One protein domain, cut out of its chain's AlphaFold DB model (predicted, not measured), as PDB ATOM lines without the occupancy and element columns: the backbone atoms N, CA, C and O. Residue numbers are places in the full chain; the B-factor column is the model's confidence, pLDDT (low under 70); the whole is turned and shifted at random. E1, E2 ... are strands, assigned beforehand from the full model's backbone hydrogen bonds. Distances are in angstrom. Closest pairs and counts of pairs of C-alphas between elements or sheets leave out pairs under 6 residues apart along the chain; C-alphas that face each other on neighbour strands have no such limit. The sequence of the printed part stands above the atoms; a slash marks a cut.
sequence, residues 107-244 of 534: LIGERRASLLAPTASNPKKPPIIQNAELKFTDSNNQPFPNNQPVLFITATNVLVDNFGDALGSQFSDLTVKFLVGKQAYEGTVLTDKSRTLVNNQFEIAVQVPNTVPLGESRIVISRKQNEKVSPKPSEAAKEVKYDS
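Overview. This is residues 107 to 244 of the 534 residues of an uncharacterized protein of Microcoleaceae bacterium UBA11344 (UniProt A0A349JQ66). With little regular structure among its loops, the domain has one strongly twisted sheet folded back on itself: E1, E2 and E5 face E3, E6 and E7, with E4 as hinge. Residues 230 to 235 stick out. The printed part has 138 residues, 52 in seven named strands, E1 to E7 along the chain, all strand; the antiparallel sheet's order is E1 E2 E5 E4 E3 E6 E7. It is compact, radius of gyration of the C-alphas 16.1 A, spanning 52 by 31 by 28 A.

Arrangement. E1, residues 128 to 135, and E2, 150 to 156, form a hairpin; N 130 and O 154 are 2.8 A apart, within hydrogen-bond range. E3, 174 to 180, E4, 183 to 189, and E5, 201 to 207, form a meander, each strand the antiparallel neighbour of the one before; in range are N 178 and O 185, 2.8 A, and N 207 and O 188, 2.8 A. E2 with this meander makes a Greek key, its first strand beside its fourth, E5, with N 153 and O 204 2.8 A apart; E3 E4 E5 with E6, 218 to 227, makes another, with N 177 and O 220 2.9 A apart. E6 and E7, 238 to 243, form a hairpin, with N 225 and O 240 3.0 A apart.

Along the chain. E1 begins at C-alpha 128 (-42.667, -40.610, 12.034); E7 ends at C-alpha 243 (-38.827, -48.224, 14.276). E6 measures 27.6 A.

Size, cuts and confidence. The printed part has no cut. Links E1 to E2, E2 to E3 and E4 to E5 are long. Residues 107 to 120, 162 to 164 and 229 to 236 have pLDDT under 70.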
ATOM      1  N   LEU A 107     -56.164 -33.759  27.030       39.81
ATOM      2  CA  LEU A 107     -54.732 -33.565  27.276       39.81
ATOM      3  C   LEU A 107     -54.007 -33.245  25.960       39.81
ATOM      4  O   LEU A 107     -53.643 -34.148  25.202       39.81
ATOM      5  N   ILE A 108     -53.795 -31.955  25.688       39.38
ATOM      6  CA  ILE A 108     -53.137 -31.476  24.464       39.38
ATOM      7  C   ILE A 108     -51.635 -31.283  24.709       39.38
ATOM      8  O   ILE A 108     -51.229 -30.381  25.439       39.38
ATOM      9  N   GLY A 109     -50.797 -32.081  24.040       36.19
ATOM     10  CA  GLY A 109     -49.376 -31.764  23.882       36.19
ATOM     11  C   GLY A 109     -49.186 -30.619  22.879       36.19
ATOM     12  O   GLY A 109     -49.775 -30.642  21.794       36.19
ATOM     13  N   GLU A 110     -48.373 -29.613  23.210       34.84
ATOM     14  CA  GLU A 110     -48.146 -28.484  22.302       34.84
ATOM     15  C   GLU A 110     -47.455 -28.919  20.998       34.84
ATOM     16  O   GLU A 110     -46.584 -29.794  20.955       34.84
ATOM     17  N   ARG A 111     -47.831 -28.266  19.891       36.56
ATOM     18  CA  ARG A 111     -47.220 -28.501  18.579       36.56
ATOM     19  C   ARG A 111     -45.753 -28.069  18.585       36.56
ATOM     20  O   ARG A 111     -45.440 -26.922  18.263       36.56
ATOM     21  N   ARG A 112     -44.832 -29.013  18.789       34.47
ATOM     22  CA  ARG A 112     -43.446 -28.824  18.336       34.47
ATOM     23  C   ARG A 112     -43.453 -28.499  16.841       34.47
ATOM     24  O   ARG A 112     -44.156 -29.153  16.067       34.47
ATOM     25  N   ALA A 113     -42.682 -27.477  16.459       33.22
ATOM     26  CA  ALA A 113     -42.612 -26.964  15.093       33.22
ATOM     27  C   ALA A 113     -42.510 -28.112  14.081       33.22
ATOM     28  O   ALA A 113     -41.661 -28.996  14.221       33.22
ATOM     29  N   SER A 114     -43.412 -28.120  13.096       38.88
ATOM     30  CA  SER A 114     -43.651 -29.293  12.263       38.88
ATOM     31  C   SER A 114     -42.369 -29.771  11.583       38.88
ATOM     32  O   SER A 114     -41.885 -29.135  10.642       38.88
ATOM     33  N   LEU A 115     -41.885 -30.951  11.979       44.66
ATOM     34  CA  LEU A 115     -41.139 -31.802  11.062       44.66
ATOM     35  C   LEU A 115     -42.082 -32.075   9.889       44.66
ATOM     36  O   LEU A 115     -43.024 -32.858  10.020       44.66
ATOM     37  N   LEU A 116     -41.875 -31.347   8.786       46.72
ATOM     38  CA  LEU A 116     -42.679 -31.449   7.573       46.72
ATOM     39  C   LEU A 116     -42.704 -32.913   7.139       46.72
ATOM     40  O   LEU A 116     -41.689 -33.470   6.715       46.72
ATOM     41  N   ALA A 117     -43.860 -33.547   7.308       50.44
ATOM     42  CA  ALA A 117     -43.992 -34.955   7.011       50.44
ATOM     43  C   ALA A 117     -43.888 -35.197   5.498       50.44
ATOM     44  O   ALA A 117     -44.390 -34.384   4.715       50.44
ATOM     45  N   PRO A 118     -43.282 -36.316   5.060       55.16
ATOM     46  CA  PRO A 118     -43.292 -36.693   3.655       55.16
ATOM     47  C   PRO A 118     -44.734 -36.867   3.164       55.16
ATOM     48  O   PRO A 118     -45.450 -37.753   3.628       55.16
ATOM     49  N   THR A 119     -45.141 -36.050   2.191       58.28
ATOM     50  CA  THR A 119     -46.485 -36.086   1.581       58.28
ATOM     51  C   THR A 119     -46.760 -37.358   0.774       58.28
ATOM     52  O   THR A 119     -47.905 -37.625   0.417       58.28
ATOM     53  N   ALA A 120     -45.724 -38.158   0.504       66.00
ATOM     54  CA  ALA A 120     -45.800 -39.453  -0.159       66.00
ATOM     55  C   ALA A 120     -45.227 -40.562   0.738       66.00
ATOM     56  O   ALA A 120     -44.250 -40.346   1.462       66.00
ATOM     57  N   SER A 121     -45.811 -41.761   0.649       70.69
ATOM     58  CA  SER A 121     -45.287 -42.956   1.320       70.69
ATOM     59  C   SER A 121     -43.889 -43.300   0.805       70.69
ATOM     60  O   SER A 121     -43.611 -43.223  -0.393       70.69
ATOM     61  N   ASN A 122     -42.995 -43.681   1.715       80.56
ATOM     62  CA  ASN A 122     -41.670 -44.178   1.386       80.56
ATOM     63  C   ASN A 122     -41.408 -45.464   2.184       80.56
ATOM     64  O   ASN A 122     -41.009 -45.387   3.355       80.56
ATOM     65  N   PRO A 123     -41.561 -46.648   1.561       77.31
ATOM     66  CA  PRO A 123     -41.442 -47.916   2.271       77.31
ATOM     67  C   PRO A 123     -40.048 -48.169   2.851       77.31
ATOM     68  O   PRO A 123     -39.914 -48.992   3.743       77.31
ATOM     69  N   LYS A 124     -39.007 -47.435   2.434       83.94
ATOM     70  CA  LYS A 124     -37.647 -47.561   2.992       83.94
ATOM     71  C   LYS A 124     -37.336 -46.557   4.103       83.94
ATOM     72  O   LYS A 124     -36.188 -46.449   4.540       83.94
ATOM     73  N   LYS A 125     -38.332 -45.792   4.554       87.56
ATOM     74  CA  LYS A 125     -38.233 -44.886   5.704       87.56
ATOM     75  C   LYS A 125     -39.018 -45.441   6.898       87.56
ATOM     76  O   LYS A 125     -39.991 -46.173   6.691       87.56
ATOM     77  N   PRO A 126     -38.618 -45.101   8.135       91.06
ATOM     78  CA  PRO A 126     -39.397 -45.441   9.317       91.06
ATOM     79  C   PRO A 126     -40.712 -44.651   9.396       91.06
ATOM     80  O   PRO A 126     -40.870 -43.661   8.669       91.06
ATOM     81  N   PRO A 127     -41.650 -45.066  10.266       94.12
ATOM     82  CA  PRO A 127     -42.756 -44.221  10.697       94.12
ATOM     83  C   PRO A 127     -42.244 -42.968  11.423       94.12
ATOM     84  O   PRO A 127     -41.201 -43.002  12.081       94.12
ATOM     85  N   ILE A 128     -42.986 -41.865  11.338       93.56
ATOM     86  CA  ILE A 128     -42.667 -40.610  12.034       93.56
ATOM     87  C   ILE A 128     -43.880 -40.198  12.864       93.56
ATOM     88  O   ILE A 128     -44.901 -39.810  12.296       93.56
ATOM     89  N   ILE A 129     -43.761 -40.273  14.194       94.69
ATOM     90  CA  ILE A 129     -44.770 -39.762  15.132       94.69
ATOM     91  C   ILE A 129     -44.754 -38.231  15.078       94.69
ATOM     92  O   ILE A 129     -43.689 -37.619  15.142       94.69
ATOM     93  N   GLN A 130     -45.933 -37.627  14.950       92.25
ATOM     94  CA  GLN A 130     -46.126 -36.175  14.898       92.25
ATOM     95  C   GLN A 130     -46.845 -35.656  16.144       92.25
ATOM     96  O   GLN A 130     -46.498 -34.589  16.641       92.25
ATOM     97  N   ASN A 131     -47.833 -36.407  16.635       93.12
ATOM     98  CA  ASN A 131     -48.571 -36.115  17.858       93.12
ATOM     99  C   ASN A 131     -49.019 -37.421  18.530       93.12
ATOM    100  O   ASN A 131     -49.179 -38.435  17.845       93.12
ATOM    101  N   ALA A 132     -49.283 -37.381  19.833       94.56
ATOM    102  CA  ALA A 132     -50.028 -38.422  20.526       94.56
ATOM    103  C   ALA A 132     -50.974 -37.780  21.554       94.56
ATOM    104  O   ALA A 132     -50.551 -36.938  22.339       94.56
ATOM    105  N   GLU A 133     -52.246 -38.167  21.520       92.69
ATOM    106  CA  GLU A 133     -53.338 -37.574  22.295       92.69
ATOM    107  C   GLU A 133     -54.052 -38.682  23.080       92.69
ATOM    108  O   GLU A 133     -54.473 -39.684  22.495       92.69
ATOM    109  N   LEU A 134     -54.174 -38.534  24.399       92.94
ATOM    110  CA  LEU A 134     -54.875 -39.502  25.243       92.94
ATOM    111  C   LEU A 134     -56.342 -39.091  25.404       92.94
ATOM    112  O   LEU A 134     -56.620 -37.953  25.776       92.94
ATOM    113  N   LYS A 135     -57.272 -40.021  25.152       92.69
ATOM    114  CA  LYS A 135     -58.721 -39.781  25.248       92.69
ATOM    115  C   LYS A 135     -59.369 -40.724  26.248       92.69
ATOM    116  O   LYS A 135     -59.079 -41.919  26.251       92.69
ATOM    117  N   PHE A 136     -60.285 -40.190  27.049       90.44
ATOM    118  CA  PHE A 136     -61.083 -40.950  28.017       90.44
ATOM    119  C   PHE A 136     -62.456 -41.359  27.458       90.44
ATOM    120  O   PHE A 136     -63.038 -42.351  27.903       90.44
ATOM    121  N   THR A 137     -62.946 -40.633  26.450       90.88
ATOM    122  CA  THR A 137     -64.246 -40.838  25.804       90.88
ATOM    123  C   THR A 137     -64.136 -40.982  24.284       90.88
ATOM    124  O   THR A 137     -63.160 -40.560  23.656       90.88
ATOM    125  N   ASP A 138     -65.155 -41.602  23.687       89.06
ATOM    126  CA  ASP A 138     -65.345 -41.685  22.242       89.06
ATOM    127  C   ASP A 138     -65.913 -40.379  21.644       89.06
ATOM    128  O   ASP A 138     -66.171 -39.396  22.338       89.06
ATOM    129  N   SER A 139     -66.158 -40.369  20.330       87.06
ATOM    130  CA  SER A 139     -66.725 -39.213  19.614       87.06
ATOM    131  C   SER A 139     -68.170 -38.852  19.995       87.06
ATOM    132  O   SER A 139     -68.704 -37.885  19.460       87.06
ATOM    133  N   ASN A 140     -68.821 -39.638  20.856       89.69
ATOM    134  CA  ASN A 140     -70.170 -39.413  21.381       89.69
ATOM    135  C   ASN A 140     -70.130 -39.064  22.886       89.69
ATOM    136  O   ASN A 140     -71.143 -39.183  23.585       89.69
ATOM    137  N   ASN A 141     -68.952 -38.684  23.393       87.56
ATOM    138  CA  ASN A 141     -68.648 -38.442  24.802       87.56
ATOM    139  C   ASN A 141     -68.992 -39.629  25.727       87.56
ATOM    140  O   ASN A 141     -69.259 -39.431  26.912       87.56
ATOM    141  N   GLN A 142     -68.991 -40.865  25.214       90.00
ATOM    142  CA  GLN A 142     -69.160 -42.066  26.034       90.00
ATOM    143  C   GLN A 142     -67.796 -42.586  26.500       90.00
ATOM    144  O   GLN A 142     -66.868 -42.620  25.690       90.00
ATOM    145  N   PRO A 143     -67.637 -43.021  27.765       89.25
ATOM    146  CA  PRO A 143     -66.403 -43.653  28.222       89.25
ATOM    147  C   PRO A 143     -66.023 -44.859  27.358       89.25
ATOM    148  O   PRO A 143     -66.881 -45.647  26.947       89.25
ATOM    149  N   PHE A 144     -64.726 -45.036  27.116       89.75
ATOM    150  CA  PHE A 144     -64.228 -46.262  26.494       89.75
ATOM    151  C   PHE A 144     -64.498 -47.500  27.378       89.75
ATOM    152  O   PHE A 144     -64.670 -47.369  28.594       89.75
ATOM    153  N   PRO A 145     -64.536 -48.720  26.799       86.50
ATOM    154  CA  PRO A 145     -64.798 -49.946  27.550       86.50
ATOM    155  C   PRO A 145     -63.920 -50.089  28.799       86.50
ATOM    156  O   PRO A 145     -62.718 -49.829  28.766       86.50
ATOM    157  N   ASN A 146     -64.532 -50.519  29.906       82.38
ATOM    158  CA  ASN A 146     -63.894 -50.644  31.223       82.38
ATOM    159  C   ASN A 146     -63.264 -49.335  31.757       82.38
ATOM    160  O   ASN A 146     -62.373 -49.393  32.603       82.38
ATOM    161  N   ASN A 147     -63.699 -48.169  31.261       82.62
ATOM    162  CA  ASN A 147     -63.132 -46.846  31.547       82.62
ATOM    163  C   ASN A 147     -61.610 -46.761  31.296       82.62
ATOM    164  O   ASN A 147     -60.901 -46.024  31.983       82.62
ATOM    165  N   GLN A 148     -61.086 -47.519  30.325       87.56
ATOM    166  CA  GLN A 148     -59.670 -47.451  29.956       87.56
ATOM    167  C   GLN A 148     -59.440 -46.394  28.871       87.56
ATOM    168  O   GLN A 148     -60.081 -46.472  27.824       87.56
ATOM    169  N   PRO A 149     -58.531 -45.420  29.066       92.31
ATOM    170  CA  PRO A 149     -58.275 -44.419  28.046       92.31
ATOM    171  C   PRO A 149     -57.564 -45.038  26.839       92.31
ATOM    172  O   PRO A 149     -56.802 -46.004  26.959       92.31
ATOM    173  N   VAL A 150     -57.796 -44.446  25.670       96.00
ATOM    174  CA  VAL A 150     -57.197 -44.856  24.397       96.00
ATOM    175  C   VAL A 150     -56.244 -43.767  23.924       96.00
ATOM    176  O   VAL A 150     -56.593 -42.586  23.878       96.00
ATOM    177  N   LEU A 151     -55.029 -44.171  23.558       96.62
ATOM    178  CA  LEU A 151     -54.016 -43.280  23.010       96.62
ATOM    179  C   LEU A 151     -54.141 -43.226  21.486       96.62
ATOM    180  O   LEU A 151     -53.988 -44.245  20.814       96.62
ATOM    181  N   PHE A 152     -54.373 -42.037  20.937       97.00
ATOM    182  CA  PHE A 152     -54.431 -41.786  19.500       97.00
ATOM    183  C   PHE A 152     -53.116 -41.160  19.034       97.00
ATOM    184  O   PHE A 152     -52.781 -40.036  19.399       97.00
ATOM    185  N   ILE A 153     -52.347 -41.899  18.235       97.50
ATOM    186  CA  ILE A 153     -51.043 -41.466  17.728       97.50
ATOM    187  C   ILE A 153     -51.190 -41.026  16.273       97.50
ATOM    188  O   ILE A 153     -51.447 -41.850  15.393       97.50
ATOM    189  N   THR A 154     -50.962 -39.743  16.006       96.50
ATOM    190  CA  THR A 154     -50.883 -39.210  14.642       96.50
ATOM    191  C   THR A 154     -49.462 -39.371  14.126       96.50
ATOM    192  O   THR A 154     -48.514 -38.799  14.674       96.50
ATOM    193  N   ALA A 155     -49.301 -40.136  13.052       95.38
ATOM    194  CA  ALA A 155     -48.003 -40.439  12.471       95.38
ATOM    195  C   ALA A 155     -48.069 -40.531  10.942       95.38
ATOM    196  O   ALA A 155     -49.112 -40.822  10.360       95.38
ATOM    197  N   THR A 156     -46.935 -40.323  10.277       92.75
ATOM    198  CA  THR A 156     -46.805 -40.547   8.827       92.75
ATOM    199  C   THR A 156     -45.955 -41.760   8.513       92.75
ATOM    200  O   THR A 156     -45.154 -42.208   9.338       92.75
ATOM    201  N   ASN A 157     -46.126 -42.283   7.294       89.31
ATOM    202  CA  ASN A 157     -45.369 -43.427   6.791       89.31
ATOM    203  C   ASN A 157     -45.532 -44.683   7.677       89.31
ATOM    204  O   ASN A 157     -44.584 -45.430   7.919       89.31
ATOM    205  N   VAL A 158     -46.743 -44.878   8.208       92.38
ATOM    206  CA  VAL A 158     -47.091 -45.967   9.133       92.38
ATOM    207  C   VAL A 158     -47.421 -47.250   8.380       92.38
ATOM    208  O   VAL A 158     -46.926 -48.304   8.757       92.38
ATOM    209  N   LEU A 159     -48.218 -47.150   7.315       90.81
ATOM    210  CA  LEU A 159     -48.564 -48.260   6.429       90.81
ATOM    211  C   LEU A 159     -47.901 -48.060   5.062       90.81
ATOM    212  O   LEU A 159     -47.643 -46.927   4.642       90.81
ATOM    213  N   VAL A 160     -47.611 -49.164   4.376       84.44
ATOM    214  CA  VAL A 160     -46.950 -49.177   3.067       84.44
ATOM    215  C   VAL A 160     -47.696 -50.081   2.090       84.44
ATOM    216  O   VAL A 160     -48.061 -51.203   2.427       84.44
ATOM    217  N   ASP A 161     -47.876 -49.614   0.854       75.25
ATOM    218  CA  ASP A 161     -48.170 -50.504  -0.270       75.25
ATOM    219  C   ASP A 161     -46.839 -51.047  -0.797       75.25
ATOM    220  O   ASP A 161     -46.008 -50.312  -1.336       75.25
ATOM    221  N   ASN A 162     -46.621 -52.344  -0.589       69.88
ATOM    222  CA  ASN A 162     -45.407 -53.045  -0.976       69.88
ATOM    223  C   ASN A 162     -45.651 -53.955  -2.191       69.88
ATOM    224  O   ASN A 162     -45.287 -55.131  -2.199       69.88
ATOM    225  N   PHE A 163     -46.284 -53.403  -3.230       69.44
ATOM    226  CA  PHE A 163     -46.523 -54.075  -4.511       69.44
ATOM    227  C   PHE A 163     -47.321 -55.384  -4.367       69.44
ATOM    228  O   PHE A 163     -47.018 -56.385  -5.023       69.44
ATOM    229  N   GLY A 164     -48.334 -55.372  -3.495       68.00
ATOM    230  CA  GLY A 164     -49.216 -56.514  -3.235       68.00
ATOM    231  C   GLY A 164     -48.758 -57.486  -2.139       68.00
ATOM    232  O   GLY A 164     -49.427 -58.498  -1.937       68.00
ATOM    233  N   ASP A 165     -47.665 -57.211  -1.419       78.19
ATOM    234  CA  ASP A 165     -47.414 -57.879  -0.133       78.19
ATOM    235  C   ASP A 165     -48.334 -57.293   0.949       78.19
ATOM    236  O   ASP A 165     -48.470 -56.074   1.061       78.19
ATOM    237  N   ALA A 166     -48.969 -58.161   1.735       83.31
ATOM    238  CA  ALA A 166     -49.871 -57.751   2.803       83.31
ATOM    239  C   ALA A 166     -49.126 -57.218   4.037       83.31
ATOM    240  O   ALA A 166     -49.668 -56.357   4.728       83.31
ATOM    241  N   LEU A 167     -47.903 -57.689   4.317       87.88
ATOM    242  CA  LEU A 167     -47.194 -57.350   5.551       87.88
ATOM    243  C   LEU A 167     -46.677 -55.905   5.522       87.88
ATOM    244  O   LEU A 167     -45.798 -55.555   4.729       87.88
ATOM    245  N   GLY A 168     -47.191 -55.092   6.442       87.06
ATOM    246  CA  GLY A 168     -46.910 -53.663   6.575       87.06
ATOM    247  C   GLY A 168     -47.970 -52.772   5.924       87.06
ATOM    248  O   GLY A 168     -47.837 -51.548   5.968       87.06
ATOM    249  N   SER A 169     -49.019 -53.364   5.342       89.56
ATOM    250  CA  SER A 169     -50.140 -52.647   4.720       89.56
ATOM    251  C   SER A 169     -51.340 -52.462   5.657       89.56
ATOM    252  O   SER A 169     -52.230 -51.671   5.347       89.56
ATOM    253  N   GLN A 170     -51.374 -53.151   6.807       93.00
ATOM    254  CA  GLN A 170     -52.508 -53.164   7.736       93.00
ATOM    255  C   GLN A 170     -52.107 -52.677   9.134       93.00
ATOM    256  O   GLN A 170     -50.986 -52.892   9.592       93.00
ATOM    257  N   PHE A 171     -53.045 -52.067   9.871       95.31
ATOM    258  CA  PHE A 171     -52.805 -51.640  11.258       95.31
ATOM    259  C   PHE A 171     -52.439 -52.805  12.197       95.31
ATOM    260  O   PHE A 171     -51.723 -52.596  13.171       95.31
ATOM    261  N   SER A 172     -52.874 -54.029  11.887       93.88
ATOM    262  CA  SER A 172     -52.505 -55.260  12.600       93.88
ATOM    263  C   SER A 172     -51.033 -55.665  12.444       93.88
ATOM    264  O   SER A 172     -50.548 -56.463  13.242       93.88
ATOM    265  N   ASP A 173     -50.315 -55.121  11.457       92.94
ATOM    266  CA  ASP A 173     -48.884 -55.392  11.237       92.94
ATOM    267  C   ASP A 173     -47.972 -54.494  12.097       92.94
ATOM    268  O   ASP A 173     -46.740 -54.607  12.062       92.94
ATOM    269  N   LEU A 174     -48.573 -53.559  12.838       96.19
ATOM    270  CA  LEU A 174     -47.884 -52.593  13.679       96.19
ATOM    271  C   LEU A 174     -47.686 -53.137  15.092       96.19
ATOM    272  O   LEU A 174     -48.569 -53.752  15.683       96.19
ATOM    273  N   THR A 175     -46.546 -52.801  15.685       97.12
ATOM    274  CA  THR A 175     -46.332 -52.932  17.129       97.12
ATOM    275  C   THR A 175     -46.076 -51.547  17.702       97.12
ATOM    276  O   THR A 175     -45.141 -50.871  17.270       97.12
ATOM    277  N   VAL A 176     -46.865 -51.117  18.684       98.12
ATOM    278  CA  VAL A 176     -46.601 -49.875  19.423       98.12
ATOM    279  C   VAL A 176     -45.956 -50.234  20.753       98.12
ATOM    280  O   VAL A 176     -46.473 -51.064  21.497       98.12
ATOM    281  N   LYS A 177     -44.793 -49.645  21.028       97.56
ATOM    282  CA  LYS A 177     -43.969 -49.946  22.200       97.56
ATOM    283  C   LYS A 177     -43.859 -48.734  23.108       97.56
ATOM    284  O   LYS A 177     -43.525 -47.649  22.640       97.56
ATOM    285  N   PHE A 178     -44.049 -48.951  24.401       97.62
ATOM    286  CA  PHE A 178     -43.801 -47.988  25.463       97.62
ATOM    287  C   PHE A 178     -42.482 -48.346  26.147       97.62
ATOM    288  O   PHE A 178     -42.341 -49.420  26.731       97.62
ATOM    289  N   LEU A 179     -41.487 -47.469  26.029       96.62
ATOM    290  CA  LEU A 179     -40.162 -47.656  26.613       96.62
ATOM    291  C   LEU A 179     -40.101 -46.974  27.980       96.62
ATOM    292  O   LEU A 179     -40.060 -45.743  28.044       96.62
ATOM    293  N   VAL A 180     -40.036 -47.769  29.046       94.56
ATOM    294  CA  VAL A 180     -39.910 -47.303  30.435       94.56
ATOM    295  C   VAL A 180     -38.550 -47.747  30.959       94.56
ATOM    296  O   VAL A 180     -38.259 -48.940  31.076       94.56
ATOM    297  N   GLY A 181     -37.661 -46.777  31.185       92.25
ATOM    298  CA  GLY A 181     -36.263 -47.032  31.529       92.25
ATOM    299  C   GLY A 181     -35.544 -47.913  30.499       92.25
ATOM    300  O   GLY A 181     -35.221 -47.459  29.395       92.25
ATOM    301  N   LYS A 182     -35.277 -49.172  30.878       90.88
ATOM    302  CA  LYS A 182     -34.664 -50.214  30.024       90.88
ATOM    303  C   LYS A 182     -35.659 -51.235  29.457       90.88
ATOM    304  O   LYS A 182     -35.254 -52.048  28.630       90.88
ATOM    305  N   GLN A 183     -36.910 -51.225  29.912       92.25
ATOM    306  CA  GLN A 183     -37.939 -52.177  29.501       92.25
ATOM    307  C   GLN A 183     -38.781 -51.627  28.346       92.25
ATOM    308  O   GLN A 183     -38.860 -50.415  28.132       92.25
ATOM    309  N   ALA A 184     -39.404 -52.534  27.596       94.50
ATOM    310  CA  ALA A 184     -40.310 -52.214  26.503       94.50
ATOM    311  C   ALA A 184     -41.604 -53.018  26.660       94.50
ATOM    312  O   ALA A 184     -41.569 -54.248  26.665       94.50
ATOM    313  N   TYR A 185     -42.725 -52.313  26.751       95.12
ATOM    314  CA  TYR A 185     -44.068 -52.867  26.904       95.12
ATOM    315  C   TYR A 185     -44.832 -52.668  25.595       95.12
ATOM    316  O   TYR A 185     -44.654 -51.641  24.940       95.12
ATOM    317  N   GLU A 186     -45.655 -53.628  25.178       95.88
ATOM    318  CA  GLU A 186     -46.384 -53.550  23.904       95.88
ATOM    319  C   GLU A 186     -47.846 -53.162  24.137       95.88
ATOM    320  O   GLU A 186     -48.547 -53.813  24.906       95.88
ATOM    321  N   GLY A 187     -48.297 -52.095  23.475       95.56
ATOM    322  CA  GLY A 187     -49.703 -51.698  23.444       95.56
ATOM    323  C   GLY A 187     -50.500 -52.487  22.415       95.56
ATOM    324  O   GLY A 187     -49.968 -52.898  21.380       95.56
ATOM    325  N   THR A 188     -51.797 -52.653  22.663       96.50
ATOM    326  CA  THR A 188     -52.701 -53.292  21.702       96.50
ATOM    327  C   THR A 188     -53.206 -52.257  20.701       96.50
ATOM    328  O   THR A 188     -53.893 -51.312  21.080       96.50
ATOM    329  N   VAL A 189     -52.880 -52.431  19.418       97.50
ATOM    330  CA  VAL A 189     -53.404 -51.575  18.343       97.50
ATOM    331  C   VAL A 189     -54.877 -51.906  18.102       97.50
ATOM    332  O   VAL A 189     -55.226 -53.038  17.770       97.50
ATOM    333  N   LEU A 190     -55.738 -50.904  18.253       96.88
ATOM    334  CA  LEU A 190     -57.178 -50.996  18.043       96.88
ATOM    335  C   LEU A 190     -57.475 -50.692  16.572       96.88
ATOM    336  O   LEU A 190     -57.609 -49.536  16.160       96.88
ATOM    337  N   THR A 191     -57.494 -51.738  15.746       96.00
ATOM    338  CA  THR A 191     -57.620 -51.613  14.285       96.00
ATOM    339  C   THR A 191     -58.984 -51.078  13.841       96.00
ATOM    340  O   THR A 191     -59.057 -50.429  12.804       96.00
ATOM    341  N   ASP A 192     -60.034 -51.277  14.645       94.44
ATOM    342  CA  ASP A 192     -61.386 -50.733  14.453       94.44
ATOM    343  C   ASP A 192     -61.473 -49.217  14.705       94.44
ATOM    344  O   ASP A 192     -62.369 -48.557  14.181       94.44
ATOM    345  N   LYS A 193     -60.547 -48.668  15.504       94.94
ATOM    346  CA  LYS A 193     -60.470 -47.236  15.851       94.94
ATOM    347  C   LYS A 193     -59.329 -46.500  15.150       94.94
ATOM    348  O   LYS A 193     -59.247 -45.279  15.242       94.94
ATOM    349  N   SER A 194     -58.453 -47.226  14.461       96.94
ATOM    350  CA  SER A 194     -57.352 -46.665  13.676       96.94
ATOM    351  C   SER A 194     -57.828 -46.297  12.269       96.94
ATOM    352  O   SER A 194     -58.632 -47.012  11.671       96.94
ATOM    353  N   ARG A 195     -57.331 -45.190  11.708       95.75
ATOM    354  CA  ARG A 195     -57.780 -44.684  10.399       95.75
ATOM    355  C   ARG A 195     -56.665 -44.051   9.578       95.75
ATOM    356  O   ARG A 195     -55.754 -43.404  10.093       95.75
ATOM    357  N   THR A 196     -56.772 -44.209   8.264       93.94
ATOM    358  CA  THR A 196     -55.954 -43.476   7.293       93.94
ATOM    359  C   THR A 196     -56.479 -42.048   7.172       93.94
ATOM    360  O   THR A 196     -57.681 -41.836   7.016       93.94
ATOM    361  N   LEU A 197     -55.576 -41.075   7.241       90.88
ATOM    362  CA  LEU A 197     -55.847 -39.657   7.019       90.88
ATOM    363  C   LEU A 197     -55.318 -39.244   5.630       90.88
ATOM    364  O   LEU A 197     -54.884 -40.071   4.825       90.88
ATOM    365  N   VAL A 198     -55.369 -37.953   5.311       86.38
ATOM    366  CA  VAL A 198     -54.825 -37.426   4.048       86.38
ATOM    367  C   VAL A 198     -53.288 -37.431   4.038       86.38
ATOM    368  O   VAL A 198     -52.646 -37.470   5.082       86.38
ATOM    369  N   ASN A 199     -52.678 -37.345   2.851       83.75
ATOM    370  CA  ASN A 199     -51.239 -37.078   2.671       83.75
ATOM    371  C   ASN A 199     -50.285 -38.052   3.405       83.75
ATOM    372  O   ASN A 199     -49.311 -37.614   4.016       83.75
ATOM    373  N   ASN A 200     -50.549 -39.367   3.339       86.81
ATOM    374  CA  ASN A 200     -49.723 -40.413   3.977       86.81
ATOM    375  C   ASN A 200     -49.622 -40.281   5.518       86.81
ATOM    376  O   ASN A 200     -48.669 -40.753   6.149       86.81
ATOM    377  N   GLN A 201     -50.624 -39.643   6.124       91.31
ATOM    378  CA  GLN A 201     -50.820 -39.564   7.564       91.31
ATOM    379  C   GLN A 201     -51.841 -40.608   8.024       91.31
ATOM    380  O   GLN A 201     -52.751 -40.988   7.288       91.31
ATOM    381  N   PHE A 202     -51.679 -41.082   9.251       95.00
ATOM    382  CA  PHE A 202     -52.497 -42.109   9.876       95.00
ATOM    383  C   PHE A 202     -52.725 -41.731  11.337       95.00
ATOM    384  O   PHE A 202     -51.849 -41.140  11.973       95.00
ATOM    385  N   GLU A 203     -53.882 -42.101  11.863       97.00
ATOM    386  CA  GLU A 203     -54.199 -42.039  13.284       97.00
ATOM    387  C   GLU A 203     -54.303 -43.478  13.797       97.00
ATOM    388  O   GLU A 203     -55.110 -44.267  13.300       97.00
ATOM    389  N   ILE A 204     -53.434 -43.837  14.738       98.00
ATOM    390  CA  ILE A 204     -53.338 -45.185  15.303       98.00
ATOM    391  C   ILE A 204     -53.932 -45.134  16.704       98.00
ATOM    392  O   ILE A 204     -53.385 -44.459  17.574       98.00
ATOM    393  N   ALA A 205     -55.020 -45.858  16.926       97.81
ATOM    394  CA  ALA A 205     -55.595 -46.022  18.252       97.81
ATOM    395  C   ALA A 205     -54.899 -47.179  18.979       97.81
ATOM    396  O   ALA A 205     -54.734 -48.266  18.421       97.81
ATOM    397  N   VAL A 206     -54.481 -46.954  20.221       97.62
ATOM    398  CA  VAL A 206     -53.699 -47.910  21.011       97.62
ATOM    399  C   VAL A 206     -54.267 -47.994  22.419       97.62
ATOM    400  O   VAL A 206     -54.355 -46.983  23.117       97.62
ATOM    401  N   GLN A 207     -54.594 -49.206  22.863       96.00
ATOM    402  CA  GLN A 207     -54.825 -49.458  24.278       96.00
ATOM    403  C   GLN A 207     -53.474 -49.461  24.997       96.00
ATOM    404  O   GLN A 207     -52.610 -50.302  24.719       96.00
ATOM    405  N   VAL A 208     -53.285 -48.501  25.904       94.12
ATOM    406  CA  VAL A 208     -52.112 -48.453  26.783       94.12
ATOM    407  C   VAL A 208     -52.221 -49.617  27.779       94.12
ATOM    408  O   VAL A 208     -53.290 -49.783  28.373       94.12
ATOM    409  N   PRO A 209     -51.174 -50.443  27.964       92.19
ATOM    410  CA  PRO A 209     -51.180 -51.479  28.987       92.19
ATOM    411  C   PRO A 209     -51.191 -50.853  30.383       92.19
ATOM    412  O   PRO A 209     -50.400 -49.957  30.663       92.19
ATOM    413  N   ASN A 210     -51.979 -51.415  31.296       90.38
ATOM    414  CA  ASN A 210     -52.000 -51.047  32.719       90.38
ATOM    415  C   ASN A 210     -50.672 -51.316  33.463       90.38
ATOM    416  O   ASN A 210     -50.593 -51.117  34.664       90.38
ATOM    417  N   THR A 211     -49.630 -51.791  32.782       92.75
ATOM    418  CA  THR A 211     -48.275 -52.019  33.313       92.75
ATOM    419  C   THR A 211     -47.315 -50.870  32.974       92.75
ATOM    420  O   THR A 211     -46.128 -50.929  33.298       92.75
ATOM    421  N   VAL A 212     -47.816 -49.821  32.306       93.31
ATOM    422  CA  VAL A 212     -47.039 -48.699  31.771       93.31
ATOM    423  C   VAL A 212     -47.445 -47.383  32.448       93.31
ATOM    424  O   VAL A 212     -48.557 -46.918  32.214       93.31
ATOM    425  N   PRO A 213     -46.542 -46.712  33.186       93.56
ATOM    426  CA  PRO A 213     -46.663 -45.278  33.453       93.56
ATOM    427  C   PRO A 213     -46.482 -44.488  32.151       93.56
ATOM    428  O   PRO A 213     -45.359 -44.310  31.664       93.56
ATOM    429  N   LEU A 214     -47.584 -44.019  31.558       94.12
ATOM    430  CA  LEU A 214     -47.558 -43.341  30.262       94.12
ATOM    431  C   LEU A 214     -46.741 -42.044  30.332       94.12
ATOM    432  O   LEU A 214     -45.954 -41.785  29.417       94.12
ATOM    433  N   GLY A 215     -46.855 -41.295  31.435       87.12
ATOM    434  CA  GLY A 215     -46.170 -40.015  31.647       87.12
ATOM    435  C   GLY A 215     -44.632 -40.068  31.608       87.12
ATOM    436  O   GLY A 215     -44.007 -39.090  31.189       87.12
ATOM    437  N   GLU A 216     -43.993 -41.189  31.982       89.50
ATOM    438  CA  GLU A 216     -42.528 -41.377  31.834       89.50
ATOM    439  C   GLU A 216     -42.133 -42.132  30.557       89.50
ATOM    440  O   GLU A 216     -40.957 -42.158  30.174       89.50
ATOM    441  N   SER A 217     -43.101 -42.755  29.882       94.81
ATOM    442  CA  SER A 217     -42.836 -43.626  28.744       94.81
ATOM    443  C   SER A 217     -42.362 -42.864  27.501       94.81
ATOM    444  O   SER A 217     -42.715 -41.709  27.250       94.81
ATOM    445  N   ARG A 218     -41.572 -43.546  26.664       95.44
ATOM    446  CA  ARG A 218     -41.291 -43.105  25.290       95.44
ATOM    447  C   ARG A 218     -41.921 -44.071  24.298       95.44
ATOM    448  O   ARG A 218     -41.599 -45.255  24.302       95.44
ATOM    449  N   ILE A 219     -42.788 -43.556  23.442       97.88
ATOM    450  CA  ILE A 219     -43.584 -44.299  22.469       97.88
ATOM    451  C   ILE A 219     -42.769 -44.517  21.190       97.88
ATOM    452  O   ILE A 219     -42.164 -43.581  20.667       97.88
ATOM    453  N   VAL A 220     -42.772 -45.742  20.666       98.12
ATOM    454  CA  VAL A 220     -42.168 -46.116  19.378       98.12
ATOM    455  C   VAL A 220     -43.178 -46.912  18.555       98.12
ATOM    456  O   VAL A 220     -43.717 -47.909  19.034       98.12
ATOM    457  N   ILE A 221     -43.397 -46.512  17.300       98.06
ATOM    458  CA  ILE A 221     -44.130 -47.324  16.318       98.06
ATOM    459  C   ILE A 221     -43.120 -48.190  15.565       98.06
ATOM    460  O   ILE A 221     -42.192 -47.673  14.944       98.06
ATOM    461  N   SER A 222     -43.340 -49.500  15.582       96.62
ATOM    462  CA  SER A 222     -42.596 -50.503  14.824       96.62
ATOM    463  C   SER A 222     -43.459 -51.011  13.669       96.62
ATOM    464  O   SER A 222     -44.430 -51.731  13.906       96.62
ATOM    465  N   ARG A 223     -43.081 -50.700  12.424       93.56
ATOM    466  CA  ARG A 223     -43.652 -51.315  11.213       93.56
ATOM    467  C   ARG A 223     -42.807 -52.517  10.800       93.56
ATOM    468  O   ARG A 223     -41.594 -52.381  10.623       93.56
ATOM    469  N   LYS A 224     -43.430 -53.678  10.608       91.06
ATOM    470  CA  LYS A 224     -42.825 -54.816   9.898       91.06
ATOM    471  C   LYS A 224     -43.228 -54.775   8.429       91.06
ATOM    472  O   LYS A 224     -44.356 -54.415   8.122       91.06
ATOM    473  N   GLN A 225     -42.320 -55.146   7.533       88.69
ATOM    474  CA  GLN A 225     -42.615 -55.340   6.111       88.69
ATOM    475  C   GLN A 225     -41.644 -56.349   5.501       88.69
ATOM    476  O   GLN A 225     -40.538 -56.534   6.007       88.69
ATOM    477  N   ASN A 226     -42.003 -56.935   4.368       86.06
ATOM    478  CA  ASN A 226     -41.073 -57.729   3.568       86.06
ATOM    479  C   ASN A 226     -40.320 -56.850   2.559       86.06
ATOM    480  O   ASN A 226     -40.920 -56.028   1.879       86.06
ATOM    481  N   GLU A 227     -39.018 -57.052   2.378       81.00
ATOM    482  CA  GLU A 227     -38.247 -56.393   1.320       81.00
ATOM    483  C   GLU A 227     -37.663 -57.403   0.335       81.00
ATOM    484  O   GLU A 227     -36.993 -58.364   0.720       81.00
ATOM    485  N   LYS A 228     -37.863 -57.162  -0.967       72.25
ATOM    486  CA  LYS A 228     -37.160 -57.908  -2.016       72.25
ATOM    487  C   LYS A 228     -35.696 -57.475  -2.045       72.25
ATOM    488  O   LYS A 228     -35.368 -56.372  -2.476       72.25
ATOM    489  N   VAL A 229     -34.821 -58.370  -1.588       62.19
ATOM    490  CA  VAL A 229     -33.366 -58.148  -1.496       62.19
ATOM    491  C   VAL A 229     -32.686 -58.210  -2.876       62.19
ATOM    492  O   VAL A 229     -31.589 -57.686  -3.054       62.19
ATOM    493  N   SER A 230     -33.348 -58.807  -3.871       61.34
ATOM    494  CA  SER A 230     -32.828 -59.033  -5.223       61.34
ATOM    495  C   SER A 230     -33.899 -58.743  -6.284       61.34
ATOM    496  O   SER A 230     -35.081 -58.996  -6.041       61.34
ATOM    497  N   PRO A 231     -33.521 -58.248  -7.480       60.56
ATOM    498  CA  PRO A 231     -34.442 -58.094  -8.606       60.56
ATOM    499  C   PRO A 231     -34.859 -59.435  -9.239       60.56
ATOM    500  O   PRO A 231     -35.700 -59.443 -10.137       60.56
ATOM    501  N   LYS A 232     -34.290 -60.575  -8.811       65.44
ATOM    502  CA  LYS A 232     -34.702 -61.898  -9.301       65.44
ATOM    503  C   LYS A 232     -36.018 -62.338  -8.641       65.44
ATOM    504  O   LYS A 232     -36.054 -62.438  -7.417       65.44
ATOM    505  N   PRO A 233     -37.061 -62.714  -9.410       61.41
ATOM    506  CA  PRO A 233     -38.350 -63.144  -8.850       61.41
ATOM    507  C   PRO A 233     -38.304 -64.388  -7.948       61.41
ATOM    508  O   PRO A 233     -39.265 -64.648  -7.233       61.41
ATOM    509  N   SER A 234     -37.224 -65.173  -8.007       64.56
ATOM    510  CA  SER A 234     -37.053 -66.440  -7.286       64.56
ATOM    511  C   SER A 234     -36.414 -66.312  -5.900       64.56
ATOM    512  O   SER A 234     -36.301 -67.314  -5.200       64.56
ATOM    513  N   GLU A 235     -35.915 -65.133  -5.521       68.06
ATOM    514  CA  GLU A 235     -35.292 -64.920  -4.210       68.06
ATOM    515  C   GLU A 235     -36.348 -64.434  -3.204       68.06
ATOM    516  O   GLU A 235     -37.117 -63.514  -3.488       68.06
ATOM    517  N   ALA A 236     -36.407 -65.080  -2.035       68.75
ATOM    518  CA  ALA A 236     -37.399 -64.771  -1.009       68.75
ATOM    519  C   ALA A 236     -37.236 -63.337  -0.480       68.75
ATOM    520  O   ALA A 236     -36.119 -62.852  -0.282       68.75
ATOM    521  N   ALA A 237     -38.361 -62.670  -0.218       77.81
ATOM    522  CA  ALA A 237     -38.343 -61.392   0.477       77.81
ATOM    523  C   ALA A 237     -37.929 -61.591   1.947       77.81
ATOM    524  O   ALA A 237     -38.199 -62.629   2.551       77.81
ATOM    525  N   LYS A 238     -37.247 -60.596   2.512       84.44
ATOM    526  CA  LYS A 238     -36.753 -60.609   3.891       84.44
ATOM    527  C   LYS A 238     -37.630 -59.709   4.757       84.44
ATOM    528  O   LYS A 238     -37.794 -58.546   4.404       84.44
ATOM    529  N   GLU A 239     -38.105 -60.190   5.906       89.06
ATOM    530  CA  GLU A 239     -38.744 -59.313   6.898       89.06
ATOM    531  C   GLU A 239     -37.730 -58.265   7.401       89.06
ATOM    532  O   GLU A 239     -36.630 -58.590   7.865       89.06
ATOM    533  N   VAL A 240     -38.103 -56.992   7.291       90.00
ATOM    534  CA  VAL A 240     -37.373 -55.826   7.789       90.00
ATOM    535  C   VAL A 240     -38.285 -55.069   8.749       90.00
ATOM    536  O   VAL A 240     -39.480 -54.893   8.500       90.00
ATOM    537  N   LYS A 241     -37.705 -54.614   9.863       92.44
ATOM    538  CA  LYS A 241     -38.398 -53.841  10.892       92.44
ATOM    539  C   LYS A 241     -37.960 -52.381  10.843       92.44
ATOM    540  O   LYS A 241     -36.764 -52.097  10.808       92.44
ATOM    541  N   TYR A 242     -38.926 -51.477  10.904       93.50
ATOM    542  CA  TYR A 242     -38.734 -50.035  10.889       93.50
ATOM    543  C   TYR A 242     -39.316 -49.411  12.160       93.50
ATOM    544  O   TYR A 242     -40.535 -49.337  12.307       93.50
ATOM    545  N   ASP A 243     -38.445 -48.955  13.061       95.94
ATOM    546  CA  ASP A 243     -38.827 -48.224  14.276       95.94
ATOM    547  C   ASP A 243     -38.841 -46.711  14.036       95.94
ATOM    548  O   ASP A 243     -37.927 -46.166  13.409       95.94
ATOM    549  N   SER A 244     -39.850 -46.023  14.571       96.75
ATOM    550  CA  SER A 244     -39.850 -44.563  14.676       96.75
ATOM    551  C   SER A 244     -38.788 -44.066  15.662       96.75
ATOM    552  O   SER A 244     -38.351 -44.787  16.562       96.75
TER     553      SER A 244